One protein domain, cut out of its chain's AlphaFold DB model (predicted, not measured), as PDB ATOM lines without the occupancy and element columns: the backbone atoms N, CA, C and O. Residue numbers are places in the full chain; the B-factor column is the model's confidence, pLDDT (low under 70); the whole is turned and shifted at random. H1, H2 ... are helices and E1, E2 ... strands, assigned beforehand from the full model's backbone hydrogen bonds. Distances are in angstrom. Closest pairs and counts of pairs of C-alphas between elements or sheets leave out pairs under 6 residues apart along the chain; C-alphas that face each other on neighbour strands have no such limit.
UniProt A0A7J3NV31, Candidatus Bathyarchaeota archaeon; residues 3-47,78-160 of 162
ATOM      1  N   ILE A   3     -92.960 -24.450  -7.485       98.50
ATOM      2  CA  ILE A   3     -94.239 -24.425  -8.186       98.50
ATOM      3  C   ILE A   3     -93.950 -23.672  -9.478       98.50
ATOM      4  O   ILE A   3     -93.497 -22.527  -9.416       98.50
ATOM      5  N   SER A   4     -94.104 -24.323 -10.630       98.31
ATOM      6  CA  SER A   4     -93.906 -23.644 -11.909       98.31
ATOM      7  C   SER A   4     -95.007 -22.607 -12.135       98.31
ATOM      8  O   SER A   4     -96.110 -22.732 -11.600       98.31
ATOM      9  N   SER A   5     -94.729 -21.608 -12.973       97.62
ATOM     10  CA  SER A   5     -95.750 -20.638 -13.385       97.62
ATOM     11  C   SER A   5     -96.985 -21.355 -13.951       97.62
ATOM     12  O   SER A   5     -96.837 -22.318 -14.708       97.62
ATOM     13  N   GLY A   6     -98.185 -20.928 -13.552       96.56
ATOM     14  CA  GLY A   6     -99.454 -21.488 -14.027       96.56
ATOM     15  C   GLY A   6     -99.820 -22.877 -13.489       96.56
ATOM     16  O   GLY A   6    -100.834 -23.436 -13.909       96.56
ATOM     17  N   ALA A   7     -99.006 -23.491 -12.616       98.38
ATOM     18  CA  ALA A   7     -99.242 -24.864 -12.153       98.38
ATOM     19  C   ALA A   7    -100.507 -25.010 -11.302       98.38
ATOM     20  O   ALA A   7    -101.195 -26.026 -11.404       98.38
ATOM     21  N   ILE A   8    -100.805 -24.013 -10.467       98.44
ATOM     22  CA  ILE A   8    -101.982 -24.038  -9.594       98.44
ATOM     23  C   ILE A   8    -103.240 -23.883 -10.446       98.44
ATOM     24  O   ILE A   8    -104.143 -24.709 -10.362       98.44
ATOM     25  N   GLU A   9    -103.255 -22.878 -11.319       98.06
ATOM     26  CA  GLU A   9    -104.364 -22.554 -12.212       98.06
ATOM     27  C   GLU A   9    -104.654 -23.727 -13.152       98.06
ATOM     28  O   GLU A   9    -105.778 -24.218 -13.203       98.06
ATOM     29  N   THR A  10    -103.624 -24.259 -13.818       97.88
ATOM     30  CA  THR A  10    -103.777 -25.411 -14.720       97.88
ATOM     31  C   THR A  10    -104.255 -26.653 -13.967       97.88
ATOM     32  O   THR A  10    -105.079 -27.407 -14.480       97.88
ATOM     33  N   GLY A  11    -103.772 -26.870 -12.739       98.44
ATOM     34  CA  GLY A  11    -104.226 -27.965 -11.885       98.44
ATOM     35  C   GLY A  11    -105.703 -27.859 -11.514       98.44
ATOM     36  O   GLY A  11    -106.433 -28.842 -11.623       98.44
ATOM     37  N   ILE A  12    -106.148 -26.669 -11.108       98.44
ATOM     38  CA  ILE A  12    -107.548 -26.390 -10.768       98.44
ATOM     39  C   ILE A  12    -108.446 -26.580 -11.992       98.44
ATOM     40  O   ILE A  12    -109.457 -27.274 -11.899       98.44
ATOM     41  N   GLU A  13    -108.071 -26.021 -13.142       98.19
ATOM     42  CA  GLU A  13    -108.869 -26.135 -14.365       98.19
ATOM     43  C   GLU A  13    -108.928 -27.579 -14.880       98.19
ATOM     44  O   GLU A  13    -109.998 -28.050 -15.262       98.19
ATOM     45  N   ALA A  14    -107.835 -28.341 -14.789       98.38
ATOM     46  CA  ALA A  14    -107.849 -29.770 -15.100       98.38
ATOM     47  C   ALA A  14    -108.785 -30.555 -14.160       98.38
ATOM     48  O   ALA A  14    -109.543 -31.412 -14.619       98.38
ATOM     49  N   ILE A  15    -108.784 -30.250 -12.858       98.44
ATOM     50  CA  ILE A  15    -109.721 -30.855 -11.899       98.44
ATOM     51  C   ILE A  15    -111.164 -30.535 -12.290       98.44
ATOM     52  O   ILE A  15    -111.966 -31.460 -12.402       98.44
ATOM     53  N   LYS A  16    -111.491 -29.259 -12.536       97.62
ATOM     54  CA  LYS A  16    -112.842 -28.820 -12.925       97.62
ATOM     55  C   LYS A  16    -113.311 -29.441 -14.241       97.62
ATOM     56  O   LYS A  16    -114.492 -29.741 -14.379       97.62
ATOM     57  N   ALA A  17    -112.391 -29.679 -15.174       97.38
ATOM     58  CA  ALA A  17    -112.656 -30.362 -16.438       97.38
ATOM     59  C   ALA A  17    -112.812 -31.892 -16.303       97.38
ATOM     60  O   ALA A  17    -112.970 -32.582 -17.311       97.38
ATOM     61  N   GLY A  18    -112.746 -32.449 -15.088       97.56
ATOM     62  CA  GLY A  18    -112.898 -33.884 -14.850       97.56
ATOM     63  C   GLY A  18    -111.689 -34.711 -15.282       97.56
ATOM     64  O   GLY A  18    -111.839 -35.851 -15.732       97.56
ATOM     65  N   ALA A  19    -110.478 -34.159 -15.161       97.62
ATOM     66  CA  ALA A  19    -109.258 -34.840 -15.578       97.62
ATOM     67  C   ALA A  19    -109.067 -36.214 -14.910       97.62
ATOM     68  O   ALA A  19    -109.447 -36.473 -13.760       97.62
ATOM     69  N   LYS A  20    -108.393 -37.110 -15.643       98.19
ATOM     70  CA  LYS A  20    -107.813 -38.322 -15.058       98.19
ATOM     71  C   LYS A  20    -106.694 -37.920 -14.095       98.19
ATOM     72  O   LYS A  20    -105.898 -37.033 -14.395       98.19
ATOM     73  N   VAL A  21    -106.587 -38.629 -12.980       98.69
ATOM     74  CA  VAL A  21    -105.516 -38.481 -11.994       98.69
ATOM     75  C   VAL A  21    -104.822 -39.826 -11.861       98.69
ATOM     76  O   VAL A  21    -105.456 -40.817 -11.494       98.69
ATOM     77  N   VAL A  22    -103.530 -39.877 -12.169       98.75
ATOM     78  CA  VAL A  22    -102.730 -41.106 -12.109       98.75
ATOM     79  C   VAL A  22    -101.715 -41.003 -10.983       98.75
ATOM     80  O   VAL A  22    -100.951 -40.043 -10.930       98.75
ATOM     81  N   THR A  23    -101.679 -42.005 -10.105       98.81
ATOM     82  CA  THR A  23    -100.714 -42.080  -9.002       98.81
ATOM     83  C   THR A  23     -99.721 -43.223  -9.187       98.81
ATOM     84  O   THR A  23    -100.072 -44.306  -9.665       98.81
ATOM     85  N   ASP A  24     -98.476 -43.016  -8.756       98.31
ATOM     86  CA  ASP A  24     -97.412 -44.025  -8.859       98.31
ATOM     87  C   ASP A  24     -97.588 -45.199  -7.882       98.31
ATOM     88  O   ASP A  24     -97.226 -46.331  -8.198       98.31
ATOM     89  N   VAL A  25     -98.159 -44.949  -6.700       98.25
ATOM     90  CA  VAL A  25     -98.398 -45.971  -5.671       98.25
ATOM     91  C   VAL A  25     -99.794 -45.882  -5.057       98.25
ATOM     92  O   VAL A  25    -100.419 -44.819  -5.018       98.25
ATOM     93  N   LYS A  26    -100.266 -47.005  -4.498       98.00
ATOM     94  CA  LYS A  26    -101.581 -47.107  -3.841       98.00
ATOM     95  C   LYS A  26    -101.747 -46.166  -2.653       98.00
ATOM     96  O   LYS A  26    -102.848 -45.686  -2.425       98.00
ATOM     97  N   MET A  27    -100.676 -45.898  -1.908       97.31
ATOM     98  CA  MET A  27    -100.732 -45.017  -0.736       97.31
ATOM     99  C   MET A  27    -101.105 -43.577  -1.113       97.31
ATOM    100  O   MET A  27    -101.861 -42.941  -0.389       97.31
ATOM    101  N   VAL A  28    -100.628 -43.080  -2.261       98.56
ATOM    102  CA  VAL A  28    -101.031 -41.764  -2.780       98.56
ATOM    103  C   VAL A  28    -102.510 -41.793  -3.157       98.56
ATOM    104  O   VAL A  28    -103.269 -40.956  -2.684       98.56
ATOM    105  N   LYS A  29    -102.941 -42.802  -3.929       98.31
ATOM    106  CA  LYS A  29    -104.355 -42.986  -4.287       98.31
ATOM    107  C   LYS A  29    -105.267 -43.025  -3.054       98.31
ATOM    108  O   LYS A  29    -106.286 -42.354  -3.042       98.31
ATOM    109  N   ALA A  30    -104.889 -43.765  -2.014       98.19
ATOM    110  CA  ALA A  30    -105.684 -43.913  -0.796       98.19
ATOM    111  C   ALA A  30    -105.822 -42.613   0.018       98.19
ATOM    112  O   ALA A  30    -106.797 -42.458   0.744       98.19
ATOM    113  N   GLY A  31    -104.855 -41.694  -0.078       98.25
ATOM    114  CA  GLY A  31    -104.910 -40.408   0.622       98.25
ATOM    115  C   GLY A  31    -105.677 -39.311  -0.125       98.25
ATOM    116  O   GLY A  31    -106.037 -38.295   0.471       98.25
ATOM    117  N   ILE A  32    -105.922 -39.486  -1.424       98.38
ATOM    118  CA  ILE A  32    -106.664 -38.517  -2.234       98.38
ATOM    119  C   ILE A  32    -108.160 -38.620  -1.926       98.38
ATOM    120  O   ILE A  32    -108.718 -39.715  -1.851       98.38
ATOM    121  N   ASN A  33    -108.835 -37.474  -1.795       96.94
ATOM    122  CA  ASN A  33    -110.288 -37.433  -1.628       96.94
ATOM    123  C   ASN A  33    -111.001 -37.776  -2.951       96.94
ATOM    124  O   ASN A  33    -111.417 -36.899  -3.711       96.94
ATOM    125  N   GLU A  34    -111.135 -39.075  -3.227       96.62
ATOM    126  CA  GLU A  34    -111.737 -39.578  -4.465       96.62
ATOM    127  C   GLU A  34    -113.211 -39.167  -4.607       96.62
ATOM    128  O   GLU A  34    -113.660 -38.879  -5.714       96.62
ATOM    129  N   ALA A  35    -113.958 -39.070  -3.502       95.81
ATOM    130  CA  ALA A  35    -115.347 -38.614  -3.531       95.81
ATOM    131  C   ALA A  35    -115.458 -37.175  -4.058       95.81
ATOM    132  O   ALA A  35    -116.287 -36.905  -4.927       95.81
ATOM    133  N   LYS A  36    -114.584 -36.268  -3.598       95.88
ATOM    134  CA  LYS A  36    -114.534 -34.886  -4.093       95.88
ATOM    135  C   LYS A  36    -114.100 -34.829  -5.556       95.88
ATOM    136  O   LYS A  36    -114.758 -34.164  -6.345       95.88
ATOM    137  N   LEU A  37    -113.064 -35.576  -5.942       97.50
ATOM    138  CA  LEU A  37    -112.629 -35.651  -7.342       97.50
ATOM    139  C   LEU A  37    -113.766 -36.107  -8.276       97.50
ATOM    140  O   LEU A  37    -113.966 -35.523  -9.340       97.50
ATOM    141  N   ARG A  38    -114.546 -37.116  -7.865       96.94
ATOM    142  CA  ARG A  38    -115.682 -37.634  -8.643       96.94
ATOM    143  C   ARG A  38    -116.797 -36.607  -8.843       96.94
ATOM    144  O   ARG A  38    -117.472 -36.676  -9.864       96.94
ATOM    145  N   ARG A  39    -116.980 -35.643  -7.930       96.69
ATOM    146  CA  ARG A  39    -117.957 -34.548  -8.108       96.69
ATOM    147  C   ARG A  39    -117.640 -33.665  -9.317       96.69
ATOM    148  O   ARG A  39    -118.562 -33.115  -9.902       96.69
ATOM    149  N   PHE A  40    -116.368 -33.572  -9.703       97.12
ATOM    150  CA  PHE A  40    -115.932 -32.886 -10.921       97.12
ATOM    151  C   PHE A  40    -115.882 -33.810 -12.153       97.12
ATOM    152  O   PHE A  40    -115.426 -33.400 -13.211       97.12
ATOM    153  N   GLY A  41    -116.302 -35.077 -12.038       97.50
ATOM    154  CA  GLY A  41    -116.206 -36.069 -13.118       97.50
ATOM    155  C   GLY A  41    -114.825 -36.723 -13.272       97.50
ATOM    156  O   GLY A  41    -114.625 -37.528 -14.182       97.50
ATOM    157  N   GLY A  42    -113.875 -36.422 -12.379       97.31
ATOM    158  CA  GLY A  42    -112.518 -36.966 -12.428       97.31
ATOM    159  C   GLY A  42    -112.428 -38.456 -12.081       97.31
ATOM    160  O   GLY A  42    -113.272 -39.020 -11.378       97.31
ATOM    161  N   ARG A  43    -111.355 -39.108 -12.551       97.56
ATOM    162  CA  ARG A  43    -111.065 -40.536 -12.298       97.56
ATOM    163  C   ARG A  43    -109.706 -40.719 -11.639       97.56
ATOM    164  O   ARG A  43    -108.724 -40.182 -12.137       97.56
ATOM    165  N   LEU A  44    -109.633 -41.530 -10.580       98.38
ATOM    166  CA  LEU A  44    -108.397 -41.798  -9.838       98.38
ATOM    167  C   LEU A  44    -107.836 -43.199 -10.123       98.38
ATOM    168  O   LEU A  44    -108.426 -44.225  -9.765       98.38
ATOM    169  N   LEU A  45    -106.656 -43.254 -10.731       98.38
ATOM    170  CA  LEU A  45    -106.064 -44.461 -11.303       98.38
ATOM    171  C   LEU A  45    -104.683 -44.733 -10.693       98.38
ATOM    172  O   LEU A  45    -103.924 -43.817 -10.391       98.38
ATOM    173  N   CYS A  46    -104.359 -46.011 -10.491       98.38
ATOM    174  CA  CYS A  46    -103.043 -46.453 -10.033       98.38
ATOM    175  C   CYS A  46    -102.813 -47.891 -10.502       98.38
ATOM    176  O   CYS A  46    -103.546 -48.794 -10.094       98.38
ATOM    177  N   TYR A  47    -101.792 -48.098 -11.331       98.38
ATOM    178  CA  TYR A  47    -101.560 -49.365 -12.034       98.38
ATOM    179  C   TYR A  47    -100.465 -50.228 -11.396       98.38
ATOM    180  O   TYR A  47    -100.120 -51.272 -11.926       98.38
ATOM    181  N   ASP A  78    -102.769 -37.324 -21.769       97.00
ATOM    182  CA  ASP A  78    -102.994 -35.961 -22.242       97.00
ATOM    183  C   ASP A  78    -104.086 -35.265 -21.425       97.00
ATOM    184  O   ASP A  78    -105.175 -35.804 -21.215       97.00
ATOM    185  N   GLY A  79    -103.756 -34.086 -20.893       97.44
ATOM    186  CA  GLY A  79    -104.633 -33.333 -19.991       97.44
ATOM    187  C   GLY A  79    -104.826 -33.958 -18.599       97.44
ATOM    188  O   GLY A  79    -105.539 -33.394 -17.773       97.44
ATOM    189  N   ALA A  80    -104.195 -35.099 -18.305       98.44
ATOM    190  CA  ALA A  80    -104.275 -35.748 -16.999       98.44
ATOM    191  C   ALA A  80    -103.387 -35.053 -15.954       98.44
ATOM    192  O   ALA A  80    -102.475 -34.292 -16.283       98.44
ATOM    193  N   ILE A  81    -103.609 -35.370 -14.680       98.81
ATOM    194  CA  ILE A  81    -102.735 -34.972 -13.575       98.81
ATOM    195  C   ILE A  81    -101.937 -36.195 -13.121       98.81
ATOM    196  O   ILE A  81    -102.506 -37.194 -12.675       98.81
ATOM    197  N   ALA A  82    -100.611 -36.120 -13.220       98.81
ATOM    198  CA  ALA A  82     -99.715 -37.168 -12.742       98.81
ATOM    199  C   ALA A  82     -99.225 -36.837 -11.326       98.81
ATOM    200  O   ALA A  82     -98.601 -35.801 -11.106       98.81
ATOM    201  N   VAL A  83     -99.480 -37.722 -10.361       98.88
ATOM    202  CA  VAL A  83     -99.116 -37.546  -8.949       98.88
ATOM    203  C   VAL A  83     -98.111 -38.622  -8.537       98.88
ATOM    204  O   VAL A  83     -98.471 -39.754  -8.213       98.88
ATOM    205  N   ILE A  84     -96.829 -38.266  -8.546       98.81
ATOM    206  CA  ILE A  84     -95.711 -39.159  -8.236       98.81
ATOM    207  C   ILE A  84     -95.237 -38.889  -6.810       98.81
ATOM    208  O   ILE A  84     -94.496 -37.938  -6.554       98.81
ATOM    209  N   GLY A  85     -95.681 -39.717  -5.864       98.06
ATOM    210  CA  GLY A  85     -95.441 -39.499  -4.439       98.06
ATOM    211  C   GLY A  85     -94.273 -40.285  -3.853       98.06
ATOM    212  O   GLY A  85     -93.764 -39.906  -2.800       98.06
ATOM    213  N   ASN A  86     -93.839 -41.369  -4.496       98.00
ATOM    214  CA  ASN A  86     -92.938 -42.332  -3.870       98.00
ATOM    215  C   ASN A  86     -91.731 -42.682  -4.740       98.00
ATOM    216  O   ASN A  86     -90.600 -42.531  -4.287       98.00
ATOM    217  N   ALA A  87     -91.948 -43.153  -5.967       98.00
ATOM    218  CA  ALA A  87     -90.920 -43.840  -6.738       98.00
ATOM    219  C   ALA A  87     -90.182 -42.911  -7.720       98.00
ATOM    220  O   ALA A  87     -90.783 -42.447  -8.691       98.00
ATOM    221  N   PRO A  88     -88.855 -42.717  -7.573       98.50
ATOM    222  CA  PRO A  88     -88.059 -41.984  -8.560       98.50
ATOM    223  C   PRO A  88     -88.131 -42.587  -9.968       98.50
ATOM    224  O   PRO A  88     -88.143 -41.872 -10.962       98.50
ATOM    225  N   THR A  89     -88.231 -43.914 -10.062       98.56
ATOM    226  CA  THR A  89     -88.328 -44.630 -11.342       98.56
ATOM    227  C   THR A  89     -89.636 -44.350 -12.083       98.56
ATOM    228  O   THR A  89     -89.618 -44.267 -13.305       98.56
ATOM    229  N   ALA A  90     -90.745 -44.111 -11.373       98.69
ATOM    230  CA  ALA A  90     -91.988 -43.637 -11.988       98.69
ATOM    231  C   ALA A  90     -91.836 -42.220 -12.568       98.69
ATOM    232  O   ALA A  90     -92.300 -41.954 -13.673       98.69
ATOM    233  N   ALA A  91     -91.145 -41.325 -11.854       98.69
ATOM    234  CA  ALA A  91     -90.859 -39.977 -12.344       98.69
ATOM    235  C   ALA A  91     -89.958 -39.995 -13.592       98.69
ATOM    236  O   ALA A  91     -90.264 -39.313 -14.566       98.69
ATOM    237  N   PHE A  92     -88.888 -40.798 -13.600       98.75
ATOM    238  CA  PHE A  92     -88.037 -40.951 -14.786       98.75
ATOM    239  C   PHE A  92     -88.800 -41.501 -15.991       98.75
ATOM    240  O   PHE A  92     -88.619 -41.009 -17.103       98.75
ATOM    241  N   GLU A  93     -89.666 -42.489 -15.772       98.81
ATOM    242  CA  GLU A  93     -90.486 -43.059 -16.837       98.81
ATOM    243  C   GLU A  93     -91.444 -42.023 -17.437       98.81
ATOM    244  O   GLU A  93     -91.529 -41.888 -18.656       98.81
ATOM    245  N   LEU A  94     -92.098 -41.223 -16.589       98.81
ATOM    246  CA  LEU A  94     -92.961 -40.134 -17.043       98.81
ATOM    247  C   LEU A  94     -92.178 -39.089 -17.853       98.81
ATOM    248  O   LEU A  94     -92.628 -38.664 -18.912       98.81
ATOM    249  N   VAL A  95     -90.992 -38.691 -17.378       98.81
ATOM    250  CA  VAL A  95     -90.105 -37.761 -18.097       98.81
ATOM    251  C   VAL A  95     -89.745 -38.310 -19.476       98.81
ATOM    252  O   VAL A  95     -89.772 -37.557 -20.449       98.81
ATOM    253  N   LYS A  96     -89.399 -39.600 -19.565       98.62
ATOM    254  CA  LYS A  96     -89.053 -40.257 -20.830       98.62
ATOM    255  C   LYS A  96     -90.210 -40.154 -21.827       98.62
ATOM    256  O   LYS A  96     -89.985 -39.676 -22.935       98.62
ATOM    257  N   ALA A  97     -91.424 -40.518 -21.411       98.62
ATOM    258  CA  ALA A  97     -92.621 -40.443 -22.250       98.62
ATOM    259  C   ALA A  97     -92.926 -39.006 -22.716       98.62
ATOM    260  O   ALA A  97     -93.185 -38.770 -23.893       98.62
ATOM    261  N   ILE A  98     -92.821 -38.016 -21.820       98.62
ATOM    262  CA  ILE A  98     -93.058 -36.605 -22.171       98.62
ATOM    263  C   ILE A  98     -92.029 -36.109 -23.192       98.62
ATOM    264  O   ILE A  98     -92.394 -35.461 -24.170       98.62
ATOM    265  N   LYS A  99     -90.742 -36.427 -23.004       98.38
ATOM    266  CA  LYS A  99     -89.682 -36.045 -23.954       98.38
ATOM    267  C   LYS A  99     -89.841 -36.729 -25.315       98.38
ATOM    268  O   LYS A  99     -89.440 -36.148 -26.319       98.38
ATOM    269  N   ALA A 100     -90.423 -37.926 -25.348       98.19
ATOM    270  CA  ALA A 100     -90.757 -38.642 -26.576       98.19
ATOM    271  C   ALA A 100     -92.040 -38.126 -27.260       98.19
ATOM    272  O   ALA A 100     -92.349 -38.550 -28.369       98.19
ATOM    273  N   GLY A 101     -92.782 -37.204 -26.631       97.81
ATOM    274  CA  GLY A 101     -94.060 -36.706 -27.148       97.81
ATOM    275  C   GLY A 101     -95.228 -37.680 -26.966       97.81
ATOM    276  O   GLY A 101     -96.278 -37.478 -27.562       97.81
ATOM    277  N   GLU A 102     -95.062 -38.715 -26.143       98.12
ATOM    278  CA  GLU A 102     -96.061 -39.767 -25.899       98.12
ATOM    279  C   GLU A 102     -97.077 -39.380 -24.812       98.12
ATOM    280  O   GLU A 102     -98.109 -40.029 -24.656       98.12
ATOM    281  N   ALA A 103     -96.781 -38.339 -24.029       97.81
ATOM    282  CA  ALA A 103     -97.655 -37.851 -22.970       97.81
ATOM    283  C   ALA A 103     -97.537 -36.336 -22.786       97.81
ATOM    284  O   ALA A 103     -96.435 -35.788 -22.709       97.81
ATOM    285  N   LYS A 104     -98.679 -35.669 -22.606       98.25
ATOM    286  CA  LYS A 104     -98.765 -34.245 -22.267       98.25
ATOM    287  C   LYS A 104     -99.738 -34.010 -21.099       98.25
ATOM    288  O   LYS A 104    -100.835 -33.478 -21.303       98.25
ATOM    289  N   PRO A 105     -99.368 -34.405 -19.863       98.56
ATOM    290  CA  PRO A 105    -100.211 -34.151 -18.700       98.56
ATOM    291  C   PRO A 105    -100.405 -32.646 -18.486       98.56
ATOM    292  O   PRO A 105     -99.526 -31.846 -18.796       98.56
ATOM    293  N   ALA A 106    -101.558 -32.263 -17.943       98.62
ATOM    294  CA  ALA A 106    -101.855 -30.880 -17.578       98.62
ATOM    295  C   ALA A 106    -100.997 -30.409 -16.394       98.62
ATOM    296  O   ALA A 106    -100.583 -29.254 -16.340       98.62
ATOM    297  N   LEU A 107    -100.716 -31.311 -15.449       98.88
ATOM    298  CA  LEU A 107     -99.930 -31.020 -14.255       98.88
ATOM    299  C   LEU A 107     -99.164 -32.262 -13.786       98.88
ATOM    300  O   LEU A 107     -99.691 -33.377 -13.792       98.88
ATOM    301  N   ILE A 108     -97.940 -32.049 -13.300       98.88
ATOM    302  CA  ILE A 108     -97.138 -33.063 -12.609       98.88
ATOM    303  C   ILE A 108     -96.914 -32.641 -11.154       98.88
ATOM    304  O   ILE A 108     -96.306 -31.610 -10.878       98.88
ATOM    305  N   ILE A 109     -97.330 -33.465 -10.201       98.88
ATOM    306  CA  ILE A 109     -96.942 -33.336  -8.793       98.88
ATOM    307  C   ILE A 109     -95.853 -34.370  -8.530       98.88
ATOM    308  O   ILE A 109     -96.118 -35.570  -8.587       98.88
ATOM    309  N   ALA A 110     -94.632 -33.925  -8.240       98.75
ATOM    310  CA  ALA A 110     -93.496 -34.811  -8.018       98.75
ATOM    311  C   ALA A 110     -92.884 -34.611  -6.635       98.75
ATOM    312  O   ALA A 110     -92.148 -33.658  -6.348       98.75
ATOM    313  N   THR A 111     -93.146 -35.585  -5.778       98.62
ATOM    314  CA  THR A 111     -92.583 -35.666  -4.439       98.62
ATOM    315  C   THR A 111     -91.912 -37.010  -4.148       98.62
ATOM    316  O   THR A 111     -91.919 -37.381  -2.980       98.62
ATOM    317  N   PRO A 112     -91.303 -37.763  -5.094       98.12
ATOM    318  CA  PRO A 112     -90.609 -38.992  -4.718       98.12
ATOM    319  C   PRO A 112     -89.527 -38.705  -3.663       98.12
ATOM    320  O   PRO A 112     -88.869 -37.653  -3.675       98.12
ATOM    321  N   VAL A 113     -89.378 -39.641  -2.727       97.38
ATOM    322  CA  VAL A 113     -88.455 -39.568  -1.589       97.38
ATOM    323  C   VAL A 113     -87.391 -40.642  -1.728       97.38
ATOM    324  O   VAL A 113     -87.650 -41.721  -2.255       97.38
ATOM    325  N   GLY A 114     -86.188 -40.358  -1.244       95.50
ATOM    326  CA  GLY A 114     -85.133 -41.355  -1.148       95.50
ATOM    327  C   GLY A 114     -83.750 -40.803  -1.443       95.50
ATOM    328  O   GLY A 114     -83.567 -39.659  -1.865       95.50
ATOM    329  N   PHE A 115     -82.759 -41.655  -1.219       94.25
ATOM    330  CA  PHE A 115     -81.348 -41.320  -1.408       94.25
ATOM    331  C   PHE A 115     -80.829 -41.675  -2.804       94.25
ATOM    332  O   PHE A 115     -79.794 -41.162  -3.206       94.25
ATOM    333  N   ILE A 116     -81.564 -42.497  -3.560       94.75
ATOM    334  CA  ILE A 116     -81.190 -42.936  -4.909       94.75
ATOM    335  C   ILE A 116     -82.227 -42.415  -5.903       94.75
ATOM    336  O   ILE A 116     -83.410 -42.734  -5.790       94.75
ATOM    337  N   GLY A 117     -81.801 -41.593  -6.861       96.69
ATOM    338  CA  GLY A 117     -82.613 -41.128  -7.991       96.69
ATOM    339  C   GLY A 117     -83.694 -40.092  -7.662       96.69
ATOM    340  O   GLY A 117     -84.240 -39.475  -8.575       96.69
ATOM    341  N   ALA A 118     -84.055 -39.883  -6.390       97.62
ATOM    342  CA  ALA A 118     -85.140 -38.973  -6.019       97.62
ATOM    343  C   ALA A 118     -84.830 -37.525  -6.408       97.62
ATOM    344  O   ALA A 118     -85.670 -36.858  -7.010       97.62
ATOM    345  N   LYS A 119     -83.623 -37.038  -6.103       98.19
ATOM    346  CA  LYS A 119     -83.216 -35.681  -6.476       98.19
ATOM    347  C   LYS A 119     -83.185 -35.555  -7.997       98.19
ATOM    348  O   LYS A 119     -83.829 -34.672  -8.544       98.19
ATOM    349  N   GLU A 120     -82.504 -36.476  -8.661       98.56
ATOM    350  CA  GLU A 120     -82.250 -36.481 -10.100       98.56
ATOM    351  C   GLU A 120     -83.553 -36.530 -10.908       98.56
ATOM    352  O   GLU A 120     -83.753 -35.713 -11.800       98.56
ATOM    353  N   SER A 121     -84.485 -37.418 -10.547       98.38
ATOM    354  CA  SER A 121     -85.791 -37.523 -11.216       98.38
ATOM    355  C   SER A 121     -86.618 -36.242 -11.108       98.38
ATOM    356  O   SER A 121     -87.267 -35.837 -12.069       98.38
ATOM    357  N   LYS A 122     -86.560 -35.559  -9.961       98.62
ATOM    358  CA  LYS A 122     -87.227 -34.268  -9.765       98.62
ATOM    359  C   LYS A 122     -86.555 -33.144 -10.545       98.62
ATOM    360  O   LYS A 122     -87.260 -32.313 -11.105       98.62
ATOM    361  N   GLU A 123     -85.226 -33.129 -10.621       98.56
ATOM    362  CA  GLU A 123     -84.501 -32.164 -11.457       98.56
ATOM    363  C   GLU A 123     -84.810 -32.349 -12.948       98.56
ATOM    364  O   GLU A 123     -84.883 -31.364 -13.675       98.56
ATOM    365  N   GLU A 124     -85.051 -33.577 -13.411       98.75
ATOM    366  CA  GLU A 124     -85.499 -33.808 -14.787       98.75
ATOM    367  C   GLU A 124     -86.909 -33.262 -15.056       98.75
ATOM    368  O   GLU A 124     -87.141 -32.697 -16.122       98.75
ATOM    369  N   ILE A 125     -87.829 -33.357 -14.088       98.69
ATOM    370  CA  ILE A 125     -89.178 -32.774 -14.201       98.69
ATOM    371  C   ILE A 125     -89.118 -31.245 -14.262       98.69
ATOM    372  O   ILE A 125     -89.829 -30.644 -15.062       98.69
ATOM    373  N   LEU A 126     -88.235 -30.611 -13.480       98.50
ATOM    374  CA  LEU A 126     -88.057 -29.151 -13.494       98.50
ATOM    375  C   LEU A 126     -87.614 -28.599 -14.859       98.50
ATOM    376  O   LEU A 126     -87.777 -27.409 -15.114       98.50
ATOM    377  N   LYS A 127     -87.040 -29.440 -15.727       98.31
ATOM    378  CA  LYS A 127     -86.605 -29.062 -17.082       98.31
ATOM    379  C   LYS A 127     -87.725 -29.164 -18.122       98.31
ATOM    380  O   LYS A 127     -87.516 -28.769 -19.266       98.31
ATOM    381  N   LEU A 128     -88.877 -29.737 -17.769       98.00
ATOM    382  CA  LEU A 128     -90.003 -29.900 -18.686       98.00
ATOM    383  C   LEU A 128     -90.799 -28.597 -18.811       98.00
ATOM    384  O   LEU A 128     -90.912 -27.823 -17.864       98.00
ATOM    385  N   SER A 129     -91.436 -28.405 -19.967       96.88
ATOM    386  CA  SER A 129     -92.402 -27.320 -20.191       96.88
ATOM    387  C   SER A 129     -93.786 -27.605 -19.595       96.88
ATOM    388  O   SER A 129     -94.677 -26.764 -19.683       96.88
ATOM    389  N   ILE A 130     -93.994 -28.802 -19.040       98.31
ATOM    390  CA  ILE A 130     -95.249 -29.186 -18.398       98.31
ATOM    391  C   ILE A 130     -95.346 -28.498 -17.030       98.31
ATOM    392  O   ILE A 130     -94.368 -28.551 -16.270       98.31
ATOM    393  N   PRO A 131     -96.502 -27.898 -16.677       98.69
ATOM    394  CA  PRO A 131     -96.701 -27.341 -15.348       98.69
ATOM    395  C   PRO A 131     -96.442 -28.380 -14.253       98.69
ATOM    396  O   PRO A 131     -96.837 -29.543 -14.369       98.69
ATOM    397  N   HIS A 132     -95.760 -27.979 -13.180       98.81
ATOM    398  CA  HIS A 132     -95.344 -28.910 -12.141       98.81
ATOM    399  C   HIS A 132     -95.241 -28.300 -10.740       98.81
ATOM    400  O   HIS A 132     -94.940 -27.121 -10.552       98.81
ATOM    401  N   ILE A 133     -95.421 -29.162  -9.738       98.81
ATOM    402  CA  ILE A 133     -95.172 -28.882  -8.324       98.81
ATOM    403  C   ILE A 133     -94.187 -29.926  -7.799       98.81
ATOM    404  O   ILE A 133     -94.479 -31.121  -7.780       98.81
ATOM    405  N   VAL A 134     -93.007 -29.481  -7.366       98.75
ATOM    406  CA  VAL A 134     -91.870 -30.352  -7.045       98.75
ATOM    407  C   VAL A 134     -91.295 -30.042  -5.664       98.75
ATOM    408  O   VAL A 134     -90.996 -28.896  -5.320       98.75
ATOM    409  N   ILE A 135     -91.035 -31.077  -4.864       98.25
ATOM    410  CA  ILE A 135     -90.250 -30.944  -3.625       98.25
ATOM    411  C   ILE A 135     -88.798 -31.320  -3.913       98.25
ATOM    412  O   ILE A 135     -88.455 -32.494  -3.869       98.25
ATOM    413  N   ARG A 136     -87.935 -30.341  -4.218       97.19
ATOM    414  CA  ARG A 136     -86.518 -30.577  -4.576       97.19
ATOM    415  C   ARG A 136     -85.723 -31.356  -3.516       97.19
ATOM    416  O   ARG A 136     -86.060 -31.370  -2.333       97.19
ATOM    417  N   GLY A 137     -84.615 -31.957  -3.954       97.06
ATOM    418  CA  GLY A 137     -83.695 -32.715  -3.100       97.06
ATOM    419  C   GLY A 137     -84.186 -34.134  -2.805       97.06
ATOM    420  O   GLY A 137     -84.924 -34.715  -3.590       97.06
ATOM    421  N   HIS A 138     -83.791 -34.705  -1.669       97.25
ATOM    422  CA  HIS A 138     -84.113 -36.098  -1.310       97.25
ATOM    423  C   HIS A 138     -85.444 -36.265  -0.563       97.25
ATOM    424  O   HIS A 138     -85.962 -37.375  -0.460       97.25
ATOM    425  N   ARG A 139     -86.003 -35.168  -0.035       96.88
ATOM    426  CA  ARG A 139     -87.240 -35.170   0.762       96.88
ATOM    427  C   ARG A 139     -88.479 -35.244  -0.130       96.88
ATOM    428  O   ARG A 139     -88.453 -34.800  -1.275       96.88
ATOM    429  N   GLY A 140     -89.567 -35.769   0.421       97.31
ATOM    430  CA  GLY A 140     -90.827 -35.959  -0.286       97.31
ATOM    431  C   GLY A 140     -91.696 -36.991   0.429       97.31
ATOM    432  O   GLY A 140     -91.673 -37.071   1.654       97.31
ATOM    433  N   GLY A 141     -92.406 -37.803  -0.342       97.69
ATOM    434  CA  GLY A 141     -93.233 -38.908   0.108       97.69
ATOM    435  C   GLY A 141     -94.694 -38.733  -0.289       97.69
ATOM    436  O   GLY A 141     -95.150 -37.636  -0.623       97.69
ATOM    437  N   SER A 142     -95.440 -39.832  -0.191       98.50
ATOM    438  CA  SER A 142     -96.875 -39.877  -0.469       98.50
ATOM    439  C   SER A 142     -97.683 -38.819   0.297       98.50
ATOM    440  O   SER A 142     -98.527 -38.193  -0.337       98.50
ATOM    441  N   PRO A 143     -97.431 -38.537   1.598       98.50
ATOM    442  CA  PRO A 143     -98.196 -37.519   2.324       98.50
ATOM    443  C   PRO A 143     -98.098 -36.125   1.701       98.50
ATOM    444  O   PRO A 143     -99.086 -35.400   1.659       98.50
ATOM    445  N   ALA A 144     -96.926 -35.761   1.173       98.44
ATOM    446  CA  ALA A 144     -96.736 -34.465   0.539       98.44
ATOM    447  C   ALA A 144     -97.472 -34.379  -0.806       98.44
ATOM    448  O   ALA A 144     -98.174 -33.403  -1.051       98.44
ATOM    449  N   ALA A 145     -97.371 -35.417  -1.643       98.75
ATOM    450  CA  ALA A 145     -98.139 -35.515  -2.886       98.75
ATOM    451  C   ALA A 145     -99.653 -35.426  -2.637       98.75
ATOM    452  O   ALA A 145    -100.349 -34.665  -3.310       98.75
ATOM    453  N   VAL A 146    -100.148 -36.162  -1.637       98.81
ATOM    454  CA  VAL A 146    -101.558 -36.153  -1.226       98.81
ATOM    455  C   VAL A 146    -101.988 -34.768  -0.752       98.81
ATOM    456  O   VAL A 146    -103.023 -34.275  -1.191       98.81
ATOM    457  N   ALA A 147    -101.200 -34.125   0.113       98.69
ATOM    458  CA  ALA A 147    -101.518 -32.797   0.631       98.69
ATOM    459  C   ALA A 147    -101.610 -31.755  -0.494       98.69
ATOM    460  O   ALA A 147    -102.561 -30.979  -0.526       98.69
ATOM    461  N   ILE A 148    -100.669 -31.776  -1.443       98.69
ATOM    462  CA  ILE A 148    -100.669 -30.872  -2.600       98.69
ATOM    463  C   ILE A 148    -101.919 -31.100  -3.456       98.69
ATOM    464  O   ILE A 148    -102.632 -30.148  -3.759       98.69
ATOM    465  N   PHE A 149    -102.217 -32.351  -3.820       98.75
ATOM    466  CA  PHE A 149    -103.371 -32.641  -4.670       98.75
ATOM    467  C   PHE A 149    -104.704 -32.316  -3.981       98.75
ATOM    468  O   PHE A 149    -105.580 -31.704  -4.586       98.75
ATOM    469  N   ASN A 150    -104.855 -32.660  -2.697       98.56
ATOM    470  CA  ASN A 150    -106.065 -32.341  -1.941       98.56
ATOM    471  C   ASN A 150    -106.234 -30.826  -1.725       98.56
ATOM    472  O   ASN A 150    -107.366 -30.350  -1.702       98.56
ATOM    473  N   ALA A 151    -105.145 -30.056  -1.613       98.31
ATOM    474  CA  ALA A 151    -105.224 -28.596  -1.591       98.31
ATOM    475  C   ALA A 151    -105.766 -28.043  -2.920       98.31
ATOM    476  O   ALA A 151    -106.686 -27.230  -2.895       98.31
ATOM    477  N   LEU A 152    -105.283 -28.540  -4.066       98.44
ATOM    478  CA  LEU A 152    -105.823 -28.169  -5.382       98.44
ATOM    479  C   LEU A 152    -107.301 -28.554  -5.529       98.44
ATOM    480  O   LEU A 152    -108.088 -27.766  -6.041       98.44
ATOM    481  N   LEU A 153    -107.699 -29.735  -5.037       97.56
ATOM    482  CA  LEU A 153    -109.106 -30.151  -5.006       97.56
ATOM    483  C   LEU A 153    -109.981 -29.202  -4.178       97.56
ATOM    484  O   LEU A 153    -111.109 -28.920  -4.573       97.56
ATOM    485  N   ASN A 154    -109.493 -28.730  -3.027       97.38
ATOM    486  CA  ASN A 154    -110.227 -27.776  -2.192       97.38
ATOM    487  C   ASN A 154    -110.345 -26.415  -2.884       97.38
ATOM    488  O   ASN A 154    -111.445 -25.882  -2.982       97.38
ATOM    489  N   MET A 155    -109.246 -25.908  -3.447       97.00
ATOM    490  CA  MET A 155    -109.252 -24.658  -4.211       97.00
ATOM    491  C   MET A 155    -110.217 -24.738  -5.402       97.00
ATOM    492  O   MET A 155    -110.966 -23.798  -5.649       97.00
ATOM    493  N   ALA A 156    -110.257 -25.867  -6.116       95.75
ATOM    494  CA  ALA A 156    -111.189 -26.062  -7.224       95.75
ATOM    495  C   ALA A 156    -112.662 -25.998  -6.790       95.75
ATOM    496  O   ALA A 156    -113.493 -25.532  -7.563       95.75
ATOM    497  N   GLU A 157    -112.988 -26.428  -5.568       91.00
ATOM    498  CA  GLU A 157    -114.343 -26.369  -5.004       91.00
ATOM    499  C   GLU A 157    -114.730 -24.950  -4.570       91.00
ATOM    500  O   GLU A 157    -115.831 -24.501  -4.879       91.00
ATOM    501  N   GLU A 158    -113.816 -24.221  -3.927       85.94
ATOM    502  CA  GLU A 158    -114.034 -22.830  -3.498       85.94
ATOM    503  C   GLU A 158    -114.334 -21.901  -4.686       85.94
ATOM    504  O   GLU A 158    -115.189 -21.025  -4.587       85.94
ATOM    505  N   HIS A 159    -113.709 -22.142  -5.842       65.56
ATOM    506  CA  HIS A 159    -113.922 -21.354  -7.064       65.56
ATOM    507  C   HIS A 159    -115.169 -21.761  -7.874       65.56
ATOM    508  O   HIS A 159    -115.407 -21.186  -8.933       65.56
ATOM    509  N   VAL A 160    -115.934 -22.766  -7.433       56.34
ATOM    510  CA  VAL A 160    -117.238 -23.137  -8.024       56.34
ATOM    511  C   VAL A 160    -118.406 -22.558  -7.211       56.34
ATOM    512  O   VAL A 160    -119.538 -22.551  -7.683       56.34
TER     513      VAL A 160
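AT A GLANCE: This is residues 3 to 47 and 78 to 160 of the 162 residues of a protein of Candidatus Bathyarchaeota archaeon (UniProt A0A7J3NV31). A sheet of five strands forms the core of a three-layer body with helices over both faces: the long H6, with H1 and the short H2, covers one face, and H4 and H5, side by side, cover the other. H6 runs along the strands, H1 crosses them, and H3 packs near the sheet's E2 edge. The printed part has 128 residues, with six named helices and five named strands in the order H1 E1 H2 H3 E2 E3 H4 E4 H5 E5 H6; the class is mixed. The sheet's order is E2 E1 E3 E4 E5, all parallel. The whole is compact, with a radius of gyration of the C-alphas of 13.2 A and spans of 40 by 28 by 26 A.

HOW THE PARTS SIT: The inner strands are E1, residues 20 to 23, E3, residues 81 to 84, and E4, residues 107 to 110; the edge strands are E2, residues 43 to 45, and E5, residues 132 to 134. Within hydrogen-bond range are N 45 and O 21 between E2 and E1, N 83 and O 22 between E1 and E3, N 84 and O 109 between E3 and E4, and N 133 and O 108 between E4 and E5, each 2.8 A apart. H6, residues 142 to 158, lies over E3 and E4 at a height of 10.1 A over the sheet; its closest C-alphas to E4 are those of Ala 145 and Ile 109, 6.4 A apart. On the same face, H1, residues 7 to 16, runs across the strands, at 63 degrees to E4 on the local plane. With residues 152 to 156 alone, H6 touches H1 at a steep tilt of 66 degrees, closest at the C-alphas of Ala 156 and Ile 12, 5.1 A. H2, residues 26 to 31, on this face too, touches residues 142 to 146 of H6 alone, closest at the C-alphas of Val 28 and Ser 142, 5.1 A. H3, residues 34 to 39, is on the sheet, its closest C-alphas to E2 being those of Glu 34 and Leu 44, 6.7 A. On the opposite face, H4, residues 88 to 99, and H5, residues 118 to 126, touch at a shallow tilt of 23 degrees, the same way, closest at the C-alphas of Pro 88 and Ala 118, 4.9 A. Three strand-helix-strand units, parallel neighbour strands joined through helices, have right-handed crossovers: E1, H2 H3, E2; E3, H4, E4; and E4, H5, E5. In the six helices every O i to N i+4 pair is within hydrogen-bond range.

IN THESE COORDINATES: H1 begins at C-alpha 7, (-99.242, -24.864, -12.153), and is 14.2 A long. E3 begins at C-alpha 81, (-102.735, -34.972, -13.575). H4 is 16.6 A long, H5 12.7 A, and H6 24.4 A, ending at C-alpha 158, (-114.034, -22.830, -3.498).

THE WHOLE: The C-alphas farthest apart are those of Ile 116 and Val 160, 41.2 A. Residues 48 to 77 are not printed, and C-alphas 47 and 78 are 16.9 A apart across this cut, in the link from E2 to E3. Of the links that are printed whole, none is long. The mean pLDDT of the printed part is 97.3; residues 159 to 160 are under 70.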